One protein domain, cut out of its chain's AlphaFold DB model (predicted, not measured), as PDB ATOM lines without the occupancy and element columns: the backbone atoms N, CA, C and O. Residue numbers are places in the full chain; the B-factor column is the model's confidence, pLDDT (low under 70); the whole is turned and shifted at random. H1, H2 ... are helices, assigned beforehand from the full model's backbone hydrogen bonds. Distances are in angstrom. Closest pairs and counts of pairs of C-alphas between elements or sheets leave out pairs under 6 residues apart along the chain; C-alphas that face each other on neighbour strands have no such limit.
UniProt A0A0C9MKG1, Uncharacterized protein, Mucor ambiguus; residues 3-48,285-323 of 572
ATOM      1  N   PHE A   3       9.876  18.050 -25.988       79.81
ATOM      2  CA  PHE A   3      11.086  18.821 -26.279       79.81
ATOM      3  C   PHE A   3      11.665  19.559 -25.059       79.81
ATOM      4  O   PHE A   3      12.864  19.793 -25.028       79.81
ATOM      5  N   ILE A   4      10.857  19.907 -24.045       87.25
ATOM      6  CA  ILE A   4      11.355  20.600 -22.841       87.25
ATOM      7  C   ILE A   4      12.185  19.639 -21.982       87.25
ATOM      8  O   ILE A   4      13.275  19.990 -21.534       87.25
ATOM      9  N   ALA A   5      11.703  18.407 -21.800       86.81
ATOM     10  CA  ALA A   5      12.440  17.379 -21.071       86.81
ATOM     11  C   ALA A   5      13.753  17.025 -21.790       86.81
ATOM     12  O   ALA A   5      14.805  16.941 -21.158       86.81
ATOM     13  N   GLU A   6      13.709  16.903 -23.120       87.38
ATOM     14  CA  GLU A   6      14.903  16.657 -23.936       87.38
ATOM     15  C   GLU A   6      15.875  17.850 -23.913       87.38
ATOM     16  O   GLU A   6      17.090  17.663 -23.835       87.38
ATOM     17  N   ALA A   7      15.364  19.087 -23.895       88.50
ATOM     18  CA  ALA A   7      16.182  20.294 -23.811       88.50
ATOM     19  C   ALA A   7      17.005  20.353 -22.515       88.50
ATOM     20  O   ALA A   7      18.148  20.814 -22.559       88.50
ATOM     21  N   CYS A   8      16.475  19.847 -21.400       89.69
ATOM     22  CA  CYS A   8      17.176  19.780 -20.115       89.69
ATOM     23  C   CYS A   8      18.189  18.627 -20.022       89.69
ATOM     24  O   CYS A   8      19.045  18.638 -19.135       89.69
ATOM     25  N   TYR A   9      18.132  17.642 -20.926       90.94
ATOM     26  CA  TYR A   9      19.054  16.512 -20.898       90.94
ATOM     27  C   TYR A   9      20.433  16.915 -21.426       90.94
ATOM     28  O   TYR A   9      20.595  17.350 -22.568       90.94
ATOM     29  N   ARG A  10      21.464  16.768 -20.595       89.50
ATOM     30  CA  ARG A  10      22.833  17.138 -20.967       89.50
ATOM     31  C   ARG A  10      23.358  16.204 -22.059       89.50
ATOM     32  O   ARG A  10      23.455  15.000 -21.839       89.50
ATOM     33  N   ARG A  11      23.760  16.757 -23.208       86.88
ATOM     34  CA  ARG A  11      24.437  15.975 -24.253       86.88
ATOM     35  C   ARG A  11      25.903  15.715 -23.861       86.88
ATOM     36  O   ARG A  11      26.500  16.539 -23.152       86.88
ATOM     37  N   PRO A  12      26.509  14.601 -24.314       82.00
ATOM     38  CA  PRO A  12      27.939  14.372 -24.137       82.00
ATOM     39  C   PRO A  12      28.711  15.555 -24.734       82.00
ATOM     40  O   PRO A  12      28.405  15.974 -25.846       82.00
ATOM     41  N   LEU A  13      29.691  16.093 -23.998       82.81
ATOM     42  CA  LEU A  13      30.551  17.225 -24.401       82.81
ATOM     43  C   LEU A  13      29.908  18.628 -24.359       82.81
ATOM     44  O   LEU A  13      30.580  19.615 -24.654       82.81
ATOM     45  N   GLU A  14      28.652  18.766 -23.922       84.81
ATOM     46  CA  GLU A  14      27.994  20.073 -23.819       84.81
ATOM     47  C   GLU A  14      28.371  20.816 -22.509       84.81
ATOM     48  O   GLU A  14      28.313  20.220 -21.414       84.81
ATOM     49  N   PRO A  15      28.760  22.111 -22.568       88.56
ATOM     50  CA  PRO A  15      29.054  22.903 -21.377       88.56
ATOM     51  C   PRO A  15      27.771  23.203 -20.595       88.56
ATOM     52  O   PRO A  15      26.723  23.480 -21.175       88.56
ATOM     53  N   ARG A  16      27.862  23.213 -19.257       90.31
ATOM     54  CA  ARG A  16      26.699  23.407 -18.366       90.31
ATOM     55  C   ARG A  16      25.902  24.677 -18.692       90.31
ATOM     56  O   ARG A  16      24.680  24.632 -18.703       90.31
ATOM     57  N   GLY A  17      26.584  25.777 -19.018       89.38
ATOM     58  CA  GLY A  17      25.933  27.046 -19.369       89.38
ATOM     59  C   GLY A  17      25.021  26.957 -20.597       89.38
ATOM     60  O   GLY A  17      23.963  27.578 -20.611       89.38
ATOM     61  N   LEU A  18      25.389  26.148 -21.596       88.00
ATOM     62  CA  LEU A  18      24.576  25.970 -22.799       88.00
ATOM     63  C   LEU A  18      23.353  25.084 -22.535       88.00
ATOM     64  O   LEU A  18      22.271  25.356 -23.044       88.00
ATOM     65  N   VAL A  19      23.498  24.078 -21.670       91.25
ATOM     66  CA  VAL A  19      22.362  23.259 -21.225       91.25
ATOM     67  C   VAL A  19      21.323  24.135 -20.518       91.25
ATOM     68  O   VAL A  19      20.136  24.047 -20.826       91.25
ATOM     69  N   TYR A  20      21.758  25.033 -19.625       93.12
ATOM     70  CA  TYR A  20      20.848  25.961 -18.945       93.12
ATOM     71  C   TYR A  20      20.194  26.960 -19.904       93.12
ATOM     72  O   TYR A  20      19.002  27.226 -19.765       93.12
ATOM     73  N   SER A  21      20.920  27.487 -20.897       92.12
ATOM     74  CA  SER A  21      20.327  28.415 -21.872       92.12
ATOM     75  C   SER A  21      19.334  27.719 -22.807       92.12
ATOM     76  O   SER A  21      18.275  28.277 -23.102       92.12
ATOM     77  N   ARG A  22      19.611  26.478 -23.220       92.44
ATOM     78  CA  ARG A  22      18.697  25.658 -24.025       92.44
ATOM     79  C   ARG A  22      17.441  25.267 -23.245       92.44
ATOM     80  O   ARG A  22      16.339  25.367 -23.775       92.44
ATOM     81  N   GLY A  23      17.595  24.863 -21.985       93.69
ATOM     82  CA  GLY A  23      16.465  24.599 -21.091       93.69
ATOM     83  C   GLY A  23      15.627  25.857 -20.847       93.69
ATOM     84  O   GLY A  23      14.412  25.829 -21.013       93.69
ATOM     85  N   GLY A  24      16.277  26.985 -20.545       95.25
ATOM     86  CA  GLY A  24      15.611  28.269 -20.319       95.25
ATOM     87  C   GLY A  24      14.818  28.753 -21.534       95.25
ATOM     88  O   GLY A  24      13.648  29.093 -21.397       95.25
ATOM     89  N   THR A  25      15.413  28.719 -22.729       93.88
ATOM     90  CA  THR A  25      14.724  29.092 -23.981       93.88
ATOM     91  C   THR A  25      13.573  28.147 -24.330       93.88
ATOM     92  O   THR A  25      12.523  28.607 -24.771       93.88
ATOM     93  N   ALA A  26      13.719  26.839 -24.096       94.50
ATOM     94  CA  ALA A  26      12.630  25.885 -24.298       94.50
ATOM     95  C   ALA A  26      11.447  26.150 -23.347       94.50
ATOM     96  O   ALA A  26      10.294  26.099 -23.774       94.50
ATOM     97  N   ILE A  27      11.723  26.474 -22.076       95.69
ATOM     98  CA  ILE A  27      10.695  26.834 -21.089       95.69
ATOM     99  C   ILE A  27      10.004  28.144 -21.482       95.69
ATOM    100  O   ILE A  27       8.776  28.195 -21.486       95.69
ATOM    101  N   THR A  28      10.754  29.188 -21.855       95.12
ATOM    102  CA  THR A  28      10.150  30.472 -22.252       95.12
ATOM    103  C   THR A  28       9.305  30.338 -23.515       95.12
ATOM    104  O   THR A  28       8.184  30.839 -23.534       95.12
ATOM    105  N   MET A  29       9.767  29.603 -24.533       95.00
ATOM    106  CA  MET A  29       8.957  29.290 -25.717       95.00
ATOM    107  C   MET A  29       7.706  28.479 -25.360       95.00
ATOM    108  O   MET A  29       6.634  28.745 -25.899       95.00
ATOM    109  N   GLY A  30       7.810  27.525 -24.428       94.31
ATOM    110  CA  GLY A  30       6.664  26.768 -23.922       94.31
ATOM    111  C   GLY A  30       5.622  27.654 -23.232       94.31
ATOM    112  O   GLY A  30       4.430  27.513 -23.499       94.31
ATOM    113  N   LEU A  31       6.059  28.601 -22.397       95.44
ATOM    114  CA  LEU A  31       5.178  29.572 -21.743       95.44
ATOM    115  C   LEU A  31       4.528  30.531 -22.748       95.44
ATOM    116  O   LEU A  31       3.325  30.774 -22.659       95.44
ATOM    117  N   LEU A  32       5.289  31.031 -23.729       95.12
ATOM    118  CA  LEU A  32       4.755  31.865 -24.812       95.12
ATOM    119  C   LEU A  32       3.700  31.114 -25.629       95.12
ATOM    120  O   LEU A  32       2.643  31.665 -25.922       95.12
ATOM    121  N   PHE A  33       3.948  29.841 -25.940       96.00
ATOM    122  CA  PHE A  33       2.984  28.997 -26.636       96.00
ATOM    123  C   PHE A  33       1.706  28.773 -25.814       96.00
ATOM    124  O   PHE A  33       0.610  28.904 -26.348       96.00
ATOM    125  N   LEU A  34       1.814  28.493 -24.508       95.81
ATOM    126  CA  LEU A  34       0.638  28.354 -23.636       95.81
ATOM    127  C   LEU A  34      -0.154  29.659 -23.520       95.81
ATOM    128  O   LEU A  34      -1.382  29.626 -23.549       95.81
ATOM    129  N   SER A  35       0.534  30.800 -23.435       96.75
ATOM    130  CA  SER A  35      -0.101  32.119 -23.458       96.75
ATOM    131  C   SER A  35      -0.848  32.358 -24.775       96.75
ATOM    132  O   SER A  35      -1.994  32.803 -24.747       96.75
ATOM    133  N   PHE A  36      -0.254  31.980 -25.910       96.31
ATOM    134  CA  PHE A  36      -0.901  32.044 -27.221       96.31
ATOM    135  C   PHE A  36      -2.128  31.121 -27.318       96.31
ATOM    136  O   PHE A  36      -3.178  31.547 -27.791       96.31
ATOM    137  N   CYS A  37      -2.055  29.891 -26.803       96.25
ATOM    138  CA  CYS A  37      -3.219  29.003 -26.727       96.25
ATOM    139  C   CYS A  37      -4.336  29.591 -25.852       96.25
ATOM    140  O   CYS A  37      -5.503  29.536 -26.235       96.25
ATOM    141  N   GLY A  38      -3.996  30.192 -24.705       96.69
ATOM    142  CA  GLY A  38      -4.960  30.895 -23.854       96.69
ATOM    143  C   GLY A  38      -5.633  32.068 -24.573       96.69
ATOM    144  O   GLY A  38      -6.844  32.247 -24.461       96.69
ATOM    145  N   TYR A  39      -4.869  32.815 -25.376       96.25
ATOM    146  CA  TYR A  39      -5.395  33.874 -26.236       96.25
ATOM    147  C   TYR A  39      -6.383  33.338 -27.282       96.25
ATOM    148  O   TYR A  39      -7.481  33.876 -27.401       96.25
ATOM    149  N   LEU A  40      -6.053  32.244 -27.979       94.31
ATOM    150  CA  LEU A  40      -6.959  31.623 -28.955       94.31
ATOM    151  C   LEU A  40      -8.254  31.109 -28.306       94.31
ATOM    152  O   LEU A  40      -9.334  31.309 -28.853       94.31
ATOM    153  N   ILE A  41      -8.172  30.493 -27.121       94.56
ATOM    154  CA  ILE A  41      -9.363  30.057 -26.369       94.56
ATOM    155  C   ILE A  41     -10.234  31.264 -26.001       94.56
ATOM    156  O   ILE A  41     -11.455  31.213 -26.150       94.56
ATOM    157  N   SER A  42      -9.615  32.362 -25.557       94.56
ATOM    158  CA  SER A  42     -10.328  33.602 -25.243       94.56
ATOM    159  C   SER A  42     -11.001  34.214 -26.477       94.56
ATOM    160  O   SER A  42     -12.128  34.695 -26.365       94.56
ATOM    161  N   GLN A  43     -10.364  34.148 -27.651       92.50
ATOM    162  CA  GLN A  43     -10.976  34.575 -28.910       92.50
ATOM    163  C   GLN A  43     -12.195  33.726 -29.270       92.50
ATOM    164  O   GLN A  43     -13.242  34.295 -29.538       92.50
ATOM    165  N   ILE A  44     -12.100  32.392 -29.213       90.81
ATOM    166  CA  ILE A  44     -13.236  31.502 -29.522       90.81
ATOM    167  C   ILE A  44     -14.403  31.745 -28.557       90.81
ATOM    168  O   ILE A  44     -15.561  31.726 -28.967       90.81
ATOM    169  N   HIS A  45     -14.117  31.971 -27.271       90.00
ATOM    170  CA  HIS A  45     -15.162  32.202 -26.273       90.00
ATOM    171  C   HIS A  45     -15.911  33.523 -26.492       90.00
ATOM    172  O   HIS A  45     -17.120  33.584 -26.284       90.00
ATOM    173  N   ASN A  46     -15.192  34.565 -26.910       90.06
ATOM    174  CA  ASN A  46     -15.754  35.889 -27.156       90.06
ATOM    175  C   ASN A  46     -16.143  36.117 -28.627       90.06
ATOM    176  O   ASN A  46     -16.515  37.240 -28.976       90.06
ATOM    177  N   ASP A  47     -16.042  35.092 -29.480       85.00
ATOM    178  CA  ASP A  47     -16.309  35.231 -30.908       85.00
ATOM    179  C   ASP A  47     -17.781  35.564 -31.139       85.00
ATOM    180  O   ASP A  47     -18.690  34.912 -30.613       85.00
ATOM    181  N   ARG A  48     -18.014  36.594 -31.950       82.31
ATOM    182  CA  ARG A  48     -19.346  36.932 -32.442       82.31
ATOM    183  C   ARG A  48     -19.407  36.476 -33.891       82.31
ATOM    184  O   ARG A  48     -18.505  36.831 -34.644       82.31
ATOM    185  N   ILE A 285     -12.567  26.128 -33.684       90.50
ATOM    186  CA  ILE A 285     -11.584  25.274 -32.996       90.50
ATOM    187  C   ILE A 285     -10.591  24.676 -33.997       90.50
ATOM    188  O   ILE A 285      -9.393  24.676 -33.725       90.50
ATOM    189  N   LEU A 286     -11.046  24.207 -35.165       90.25
ATOM    190  CA  LEU A 286     -10.149  23.692 -36.204       90.25
ATOM    191  C   LEU A 286      -9.183  24.769 -36.713       90.25
ATOM    192  O   LEU A 286      -7.986  24.498 -36.827       90.25
ATOM    193  N   ALA A 287      -9.662  25.997 -36.941       89.50
ATOM    194  CA  ALA A 287      -8.793  27.114 -37.309       89.50
ATOM    195  C   ALA A 287      -7.780  27.431 -36.196       89.50
ATOM    196  O   ALA A 287      -6.600  27.636 -36.473       89.50
ATOM    197  N   ALA A 288      -8.199  27.399 -34.930       92.38
ATOM    198  CA  ALA A 288      -7.308  27.620 -33.796       92.38
ATOM    199  C   ALA A 288      -6.268  26.503 -33.625       92.38
ATOM    200  O   ALA A 288      -5.111  26.800 -33.337       92.38
ATOM    201  N   ILE A 289      -6.629  25.235 -33.846       94.19
ATOM    202  CA  ILE A 289      -5.679  24.111 -33.847       94.19
ATOM    203  C   ILE A 289      -4.669  24.278 -34.984       94.19
ATOM    204  O   ILE A 289      -3.473  24.085 -34.764       94.19
ATOM    205  N   ALA A 290      -5.120  24.677 -36.175       94.50
ATOM    206  CA  ALA A 290      -4.237  24.945 -37.307       94.50
ATOM    207  C   ALA A 290      -3.264  26.102 -37.009       94.50
ATOM    208  O   ALA A 290      -2.058  25.957 -37.210       94.50
ATOM    209  N   LEU A 291      -3.756  27.213 -36.449       94.56
ATOM    210  CA  LEU A 291      -2.934  28.356 -36.031       94.56
ATOM    211  C   LEU A 291      -1.955  27.988 -34.908       94.56
ATOM    212  O   LEU A 291      -0.784  28.370 -34.962       94.56
ATOM    213  N   ALA A 292      -2.397  27.217 -33.912       95.88
ATOM    214  CA  ALA A 292      -1.538  26.703 -32.849       95.88
ATOM    215  C   ALA A 292      -0.450  25.779 -33.414       95.88
ATOM    216  O   ALA A 292       0.716  25.909 -33.046       95.88
ATOM    217  N   GLY A 293      -0.796  24.901 -34.359       95.50
ATOM    218  CA  GLY A 293       0.158  24.060 -35.079       95.50
ATOM    219  C   GLY A 293       1.194  24.878 -35.854       95.50
ATOM    220  O   GLY A 293       2.391  24.612 -35.744       95.50
ATOM    221  N   GLY A 294       0.758  25.921 -36.567       95.50
ATOM    222  CA  GLY A 294       1.643  26.846 -37.282       95.50
ATOM    223  C   GLY A 294       2.594  27.596 -36.345       95.50
ATOM    224  O   GLY A 294       3.806  27.594 -36.557       95.50
ATOM    225  N   CYS A 295       2.069  28.164 -35.256       95.38
ATOM    226  CA  CYS A 295       2.864  28.847 -34.231       95.38
ATOM    227  C   CYS A 295       3.894  27.903 -33.591       95.38
ATOM    228  O   CYS A 295       5.075  28.239 -33.480       95.38
ATOM    229  N   TYR A 296       3.478  26.681 -33.244       95.12
ATOM    230  CA  TYR A 296       4.378  25.652 -32.729       95.12
ATOM    231  C   TYR A 296       5.488  25.299 -33.732       95.12
ATOM    232  O   TYR A 296       6.651  25.173 -33.341       95.12
ATOM    233  N   GLY A 297       5.160  25.191 -35.022       94.50
ATOM    234  CA  GLY A 297       6.129  24.961 -36.096       94.50
ATOM    235  C   GLY A 297       7.168  26.080 -36.212       94.50
ATOM    236  O   GLY A 297       8.367  25.801 -36.291       94.50
ATOM    237  N   VAL A 298       6.738  27.342 -36.133       95.38
ATOM    238  CA  VAL A 298       7.636  28.511 -36.145       95.38
ATOM    239  C   VAL A 298       8.562  28.507 -34.928       95.38
ATOM    240  O   VAL A 298       9.779  28.610 -35.088       95.38
ATOM    241  N   LEU A 299       8.022  28.317 -33.720       93.44
ATOM    242  CA  LEU A 299       8.824  28.242 -32.491       93.44
ATOM    243  C   LEU A 299       9.846  27.101 -32.552       93.44
ATOM    244  O   LEU A 299      11.013  27.290 -32.208       93.44
ATOM    245  N   THR A 300       9.430  25.937 -33.053       91.38
ATOM    246  CA  THR A 300      10.310  24.774 -33.232       91.38
ATOM    247  C   THR A 300      11.419  25.064 -34.243       91.38
ATOM    248  O   THR A 300      12.574  24.723 -33.999       91.38
ATOM    249  N   THR A 301      11.111  25.755 -35.342       92.94
ATOM    250  CA  THR A 301      12.100  26.142 -36.361       92.94
ATOM    251  C   THR A 301      13.125  27.127 -35.801       92.94
ATOM    252  O   THR A 301      14.324  26.934 -35.990       92.94
ATOM    253  N   ILE A 302      12.680  28.143 -35.051       93.50
ATOM    254  CA  ILE A 302      13.573  29.097 -34.375       93.50
ATOM    255  C   ILE A 302      14.471  28.361 -33.376       93.50
ATOM    256  O   ILE A 302      15.679  28.593 -33.334       93.50
ATOM    257  N   TYR A 303      13.903  27.441 -32.597       92.38
ATOM    258  CA  TYR A 303      14.660  26.632 -31.649       92.38
ATOM    259  C   TYR A 303      15.738  25.784 -32.343       92.38
ATOM    260  O   TYR A 303      16.901  25.804 -31.934       92.38
ATOM    261  N   ILE A 304      15.374  25.087 -33.424       91.81
ATOM    262  CA  ILE A 304      16.298  24.287 -34.237       91.81
ATOM    263  C   ILE A 304      17.396  25.163 -34.848       91.81
ATOM    264  O   ILE A 304      18.559  24.776 -34.846       91.81
ATOM    265  N   LEU A 305      17.064  26.355 -35.336       92.19
ATOM    266  CA  LEU A 305      18.035  27.284 -35.909       92.19
ATOM    267  C   LEU A 305      19.053  27.760 -34.854       92.19
ATOM    268  O   LEU A 305      20.255  27.849 -35.129       92.19
ATOM    269  N   LEU A 306      18.599  28.025 -33.626       91.69
ATOM    270  CA  LEU A 306      19.457  28.478 -32.528       91.69
ATOM    271  C   LEU A 306      20.364  27.368 -31.977       91.69
ATOM    272  O   LEU A 306      21.557  27.614 -31.777       91.69
ATOM    273  N   PHE A 307      19.830  26.163 -31.753       90.38
ATOM    274  CA  PHE A 307      20.518  25.090 -31.012       90.38
ATOM    275  C   PHE A 307      20.846  23.831 -31.831       90.38
ATOM    276  O   PHE A 307      21.590  22.977 -31.353       90.38
ATOM    277  N   GLY A 308      20.351  23.715 -33.062       87.62
ATOM    278  CA  GLY A 308      20.539  22.547 -33.925       87.62
ATOM    279  C   GLY A 308      19.603  21.379 -33.589       87.62
ATOM    280  O   GLY A 308      19.010  21.302 -32.509       87.62
ATOM    281  N   MET A 309      19.476  20.425 -34.515       85.88
ATOM    282  CA  MET A 309      18.743  19.175 -34.286       85.88
ATOM    283  C   MET A 309      19.672  18.106 -33.722       85.88
ATOM    284  O   MET A 309      20.775  17.908 -34.222       85.88
ATOM    285  N   THR A 310      19.193  17.333 -32.745       75.88
ATOM    286  CA  THR A 310      19.966  16.264 -32.089       75.88
ATOM    287  C   THR A 310      20.516  15.225 -33.077       75.88
ATOM    288  O   THR A 310      21.549  14.625 -32.804       75.88
ATOM    289  N   ARG A 311      19.831  15.000 -34.211       77.12
ATOM    290  CA  ARG A 311      20.133  13.903 -35.152       77.12
ATOM    291  C   ARG A 311      20.776  14.317 -36.477       77.12
ATOM    292  O   ARG A 311      21.480  13.502 -37.056       77.12
ATOM    293  N   LEU A 312      20.519  15.527 -36.974       78.56
ATOM    294  CA  LEU A 312      20.950  15.942 -38.321       78.56
ATOM    295  C   LEU A 312      22.138  16.902 -38.258       78.56
ATOM    296  O   LEU A 312      23.180  16.658 -38.857       78.56
ATOM    297  N   THR A 313      21.991  17.980 -37.495       75.75
ATOM    298  CA  THR A 313      22.998  19.033 -37.358       75.75
ATOM    299  C   THR A 313      23.024  19.494 -35.901       75.75
ATOM    300  O   THR A 313      22.225  20.340 -35.501       75.75
ATOM    301  N   PRO A 314      23.927  18.946 -35.065       73.75
ATOM    302  CA  PRO A 314      23.921  19.218 -33.627       73.75
ATOM    303  C   PRO A 314      24.379  20.639 -33.275       73.75
ATOM    304  O   PRO A 314      24.310  21.024 -32.112       73.75
ATOM    305  N   TRP A 315      24.848  21.405 -34.263       80.19
ATOM    306  CA  TRP A 315      25.397  22.743 -34.103       80.19
ATOM    307  C   TRP A 315      24.422  23.782 -34.667       80.19
ATOM    308  O   TRP A 315      24.301  23.932 -35.881       80.19
ATOM    309  N   GLY A 316      23.723  24.495 -33.783       86.25
ATOM    310  CA  GLY A 316      22.956  25.695 -34.140       86.25
ATOM    311  C   GLY A 316      23.793  26.980 -34.120       86.25
ATOM    312  O   GLY A 316      24.965  26.974 -33.727       86.25
ATOM    313  N   LEU A 317      23.186  28.113 -34.494       87.62
ATOM    314  CA  LEU A 317      23.865  29.419 -34.545       87.62
ATOM    315  C   LEU A 317      24.550  29.806 -33.227       87.62
ATOM    316  O   LEU A 317      25.630  30.401 -33.250       87.62
ATOM    317  N   VAL A 318      23.967  29.447 -32.080       87.81
ATOM    318  CA  VAL A 318      24.503  29.801 -30.756       87.81
ATOM    319  C   VAL A 318      25.887  29.191 -30.526       87.81
ATOM    320  O   VAL A 318      26.740  29.819 -29.899       87.81
ATOM    321  N   HIS A 319      26.164  28.015 -31.093       81.88
ATOM    322  CA  HIS A 319      27.477  27.385 -30.977       81.88
ATOM    323  C   HIS A 319      28.567  28.083 -31.794       81.88
ATOM    324  O   HIS A 319      29.748  27.992 -31.459       81.88
ATOM    325  N   HIS A 320      28.191  28.796 -32.853       82.06
ATOM    326  CA  HIS A 320      29.152  29.511 -33.682       82.06
ATOM    327  C   HIS A 320      29.612  30.826 -33.037       82.06
ATOM    328  O   HIS A 320      30.737  31.259 -33.287       82.06
ATOM    329  N   ILE A 321      28.802  31.443 -32.169       82.50
ATOM    330  CA  ILE A 321      29.110  32.743 -31.547       82.50
ATOM    331  C   ILE A 321      30.428  32.713 -30.741       82.50
ATOM    332  O   ILE A 321      31.282  33.568 -30.991       82.50
ATOM    333  N   PRO A 322      30.692  31.739 -29.842       78.62
ATOM    334  CA  PRO A 322      31.973  31.653 -29.133       78.62
ATOM    335  C   PRO A 322      33.174  31.436 -30.064       78.62
ATOM    336  O   PRO A 322      34.252  31.989 -29.832       78.62
ATOM    337  N   VAL A 323      32.997  30.668 -31.146       77.62
ATOM    338  CA  VAL A 323      34.047  30.438 -32.155       77.62
ATOM    339  C   VAL A 323      34.364  31.737 -32.899       77.62
ATOM    340  O   VAL A 323      35.530  32.068 -33.103       77.62
TER     341      VAL A 323
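AT A GLANCE: This is residues 3 to 48 and 285 to 323 of the 572 residues of an uncharacterized protein of Mucor ambiguus (UniProt A0A0C9MKG1). Two long helices, H2 and H3, run side by side in opposite ways and make a rod; short H1 folds back on the first part of H2, and short H4 follows beyond the last residues of H3, nearly in line with it. The printed part has 85 residues with four named helices, in the order H1, H2, H3, H4, and no named strand. The class is all helix. The whole is loose, with a radius of gyration of the C-alphas of 15.7 A, and spans 53 by 21 by 20 A.

IN THESE COORDINATES: The longest helix, H2, residues 16 to 45, measures 43.5 A from C-alpha 16 at (26.699, 23.407, -18.366) to C-alpha 45 at (-15.162, 32.202, -26.273). H3, residues 285 to 307, measures 32.2 A. H1, residues 3 to 8, measures 8.7 A. H4, residues 317 to 323, measures 10.5 A and ends with C-alpha 323 at (34.047, 30.438, -32.155).

HOW THE PARTS SIT: H2 touches H3 at a shallow tilt of 15 degrees, opposite ways; their closest C-alphas, of Leu 40 and Ala 288, are 6.3 A apart. H1 and H2 form a helical hairpin at a shallow tilt of 29 degrees. H2 touches H1 with residues 19 to 30 alone; their closest C-alphas, of Cys 8 and Gly 23, are 5.0 A apart. H3 touches H4 with residues 305 to 307 alone, at a shallow tilt of 14 degrees, the same way; the closest C-alphas, of Leu 306 and Leu 317, are 4.9 A apart. H1 is apart from H3 and H4, and H2 is apart from H4. Every O i to N i+4 pair is within hydrogen-bond range in H1, H2 and H3; in H4 0 of 3 are, against 3 of 4 O i to N i+3 pairs.

THE WHOLE: The C-alphas of Leu 13 and Arg 48 are the two farthest apart, at 54.2 A. Residues 49 to 284 are not printed, and C-alphas 48 and 285 are 14.0 A apart across this cut. The links H1 to H2 and H3 to H4 are short; residues 12 to 17 stand free. The mean pLDDT of the printed part is 89.9, and no printed residue is under 70.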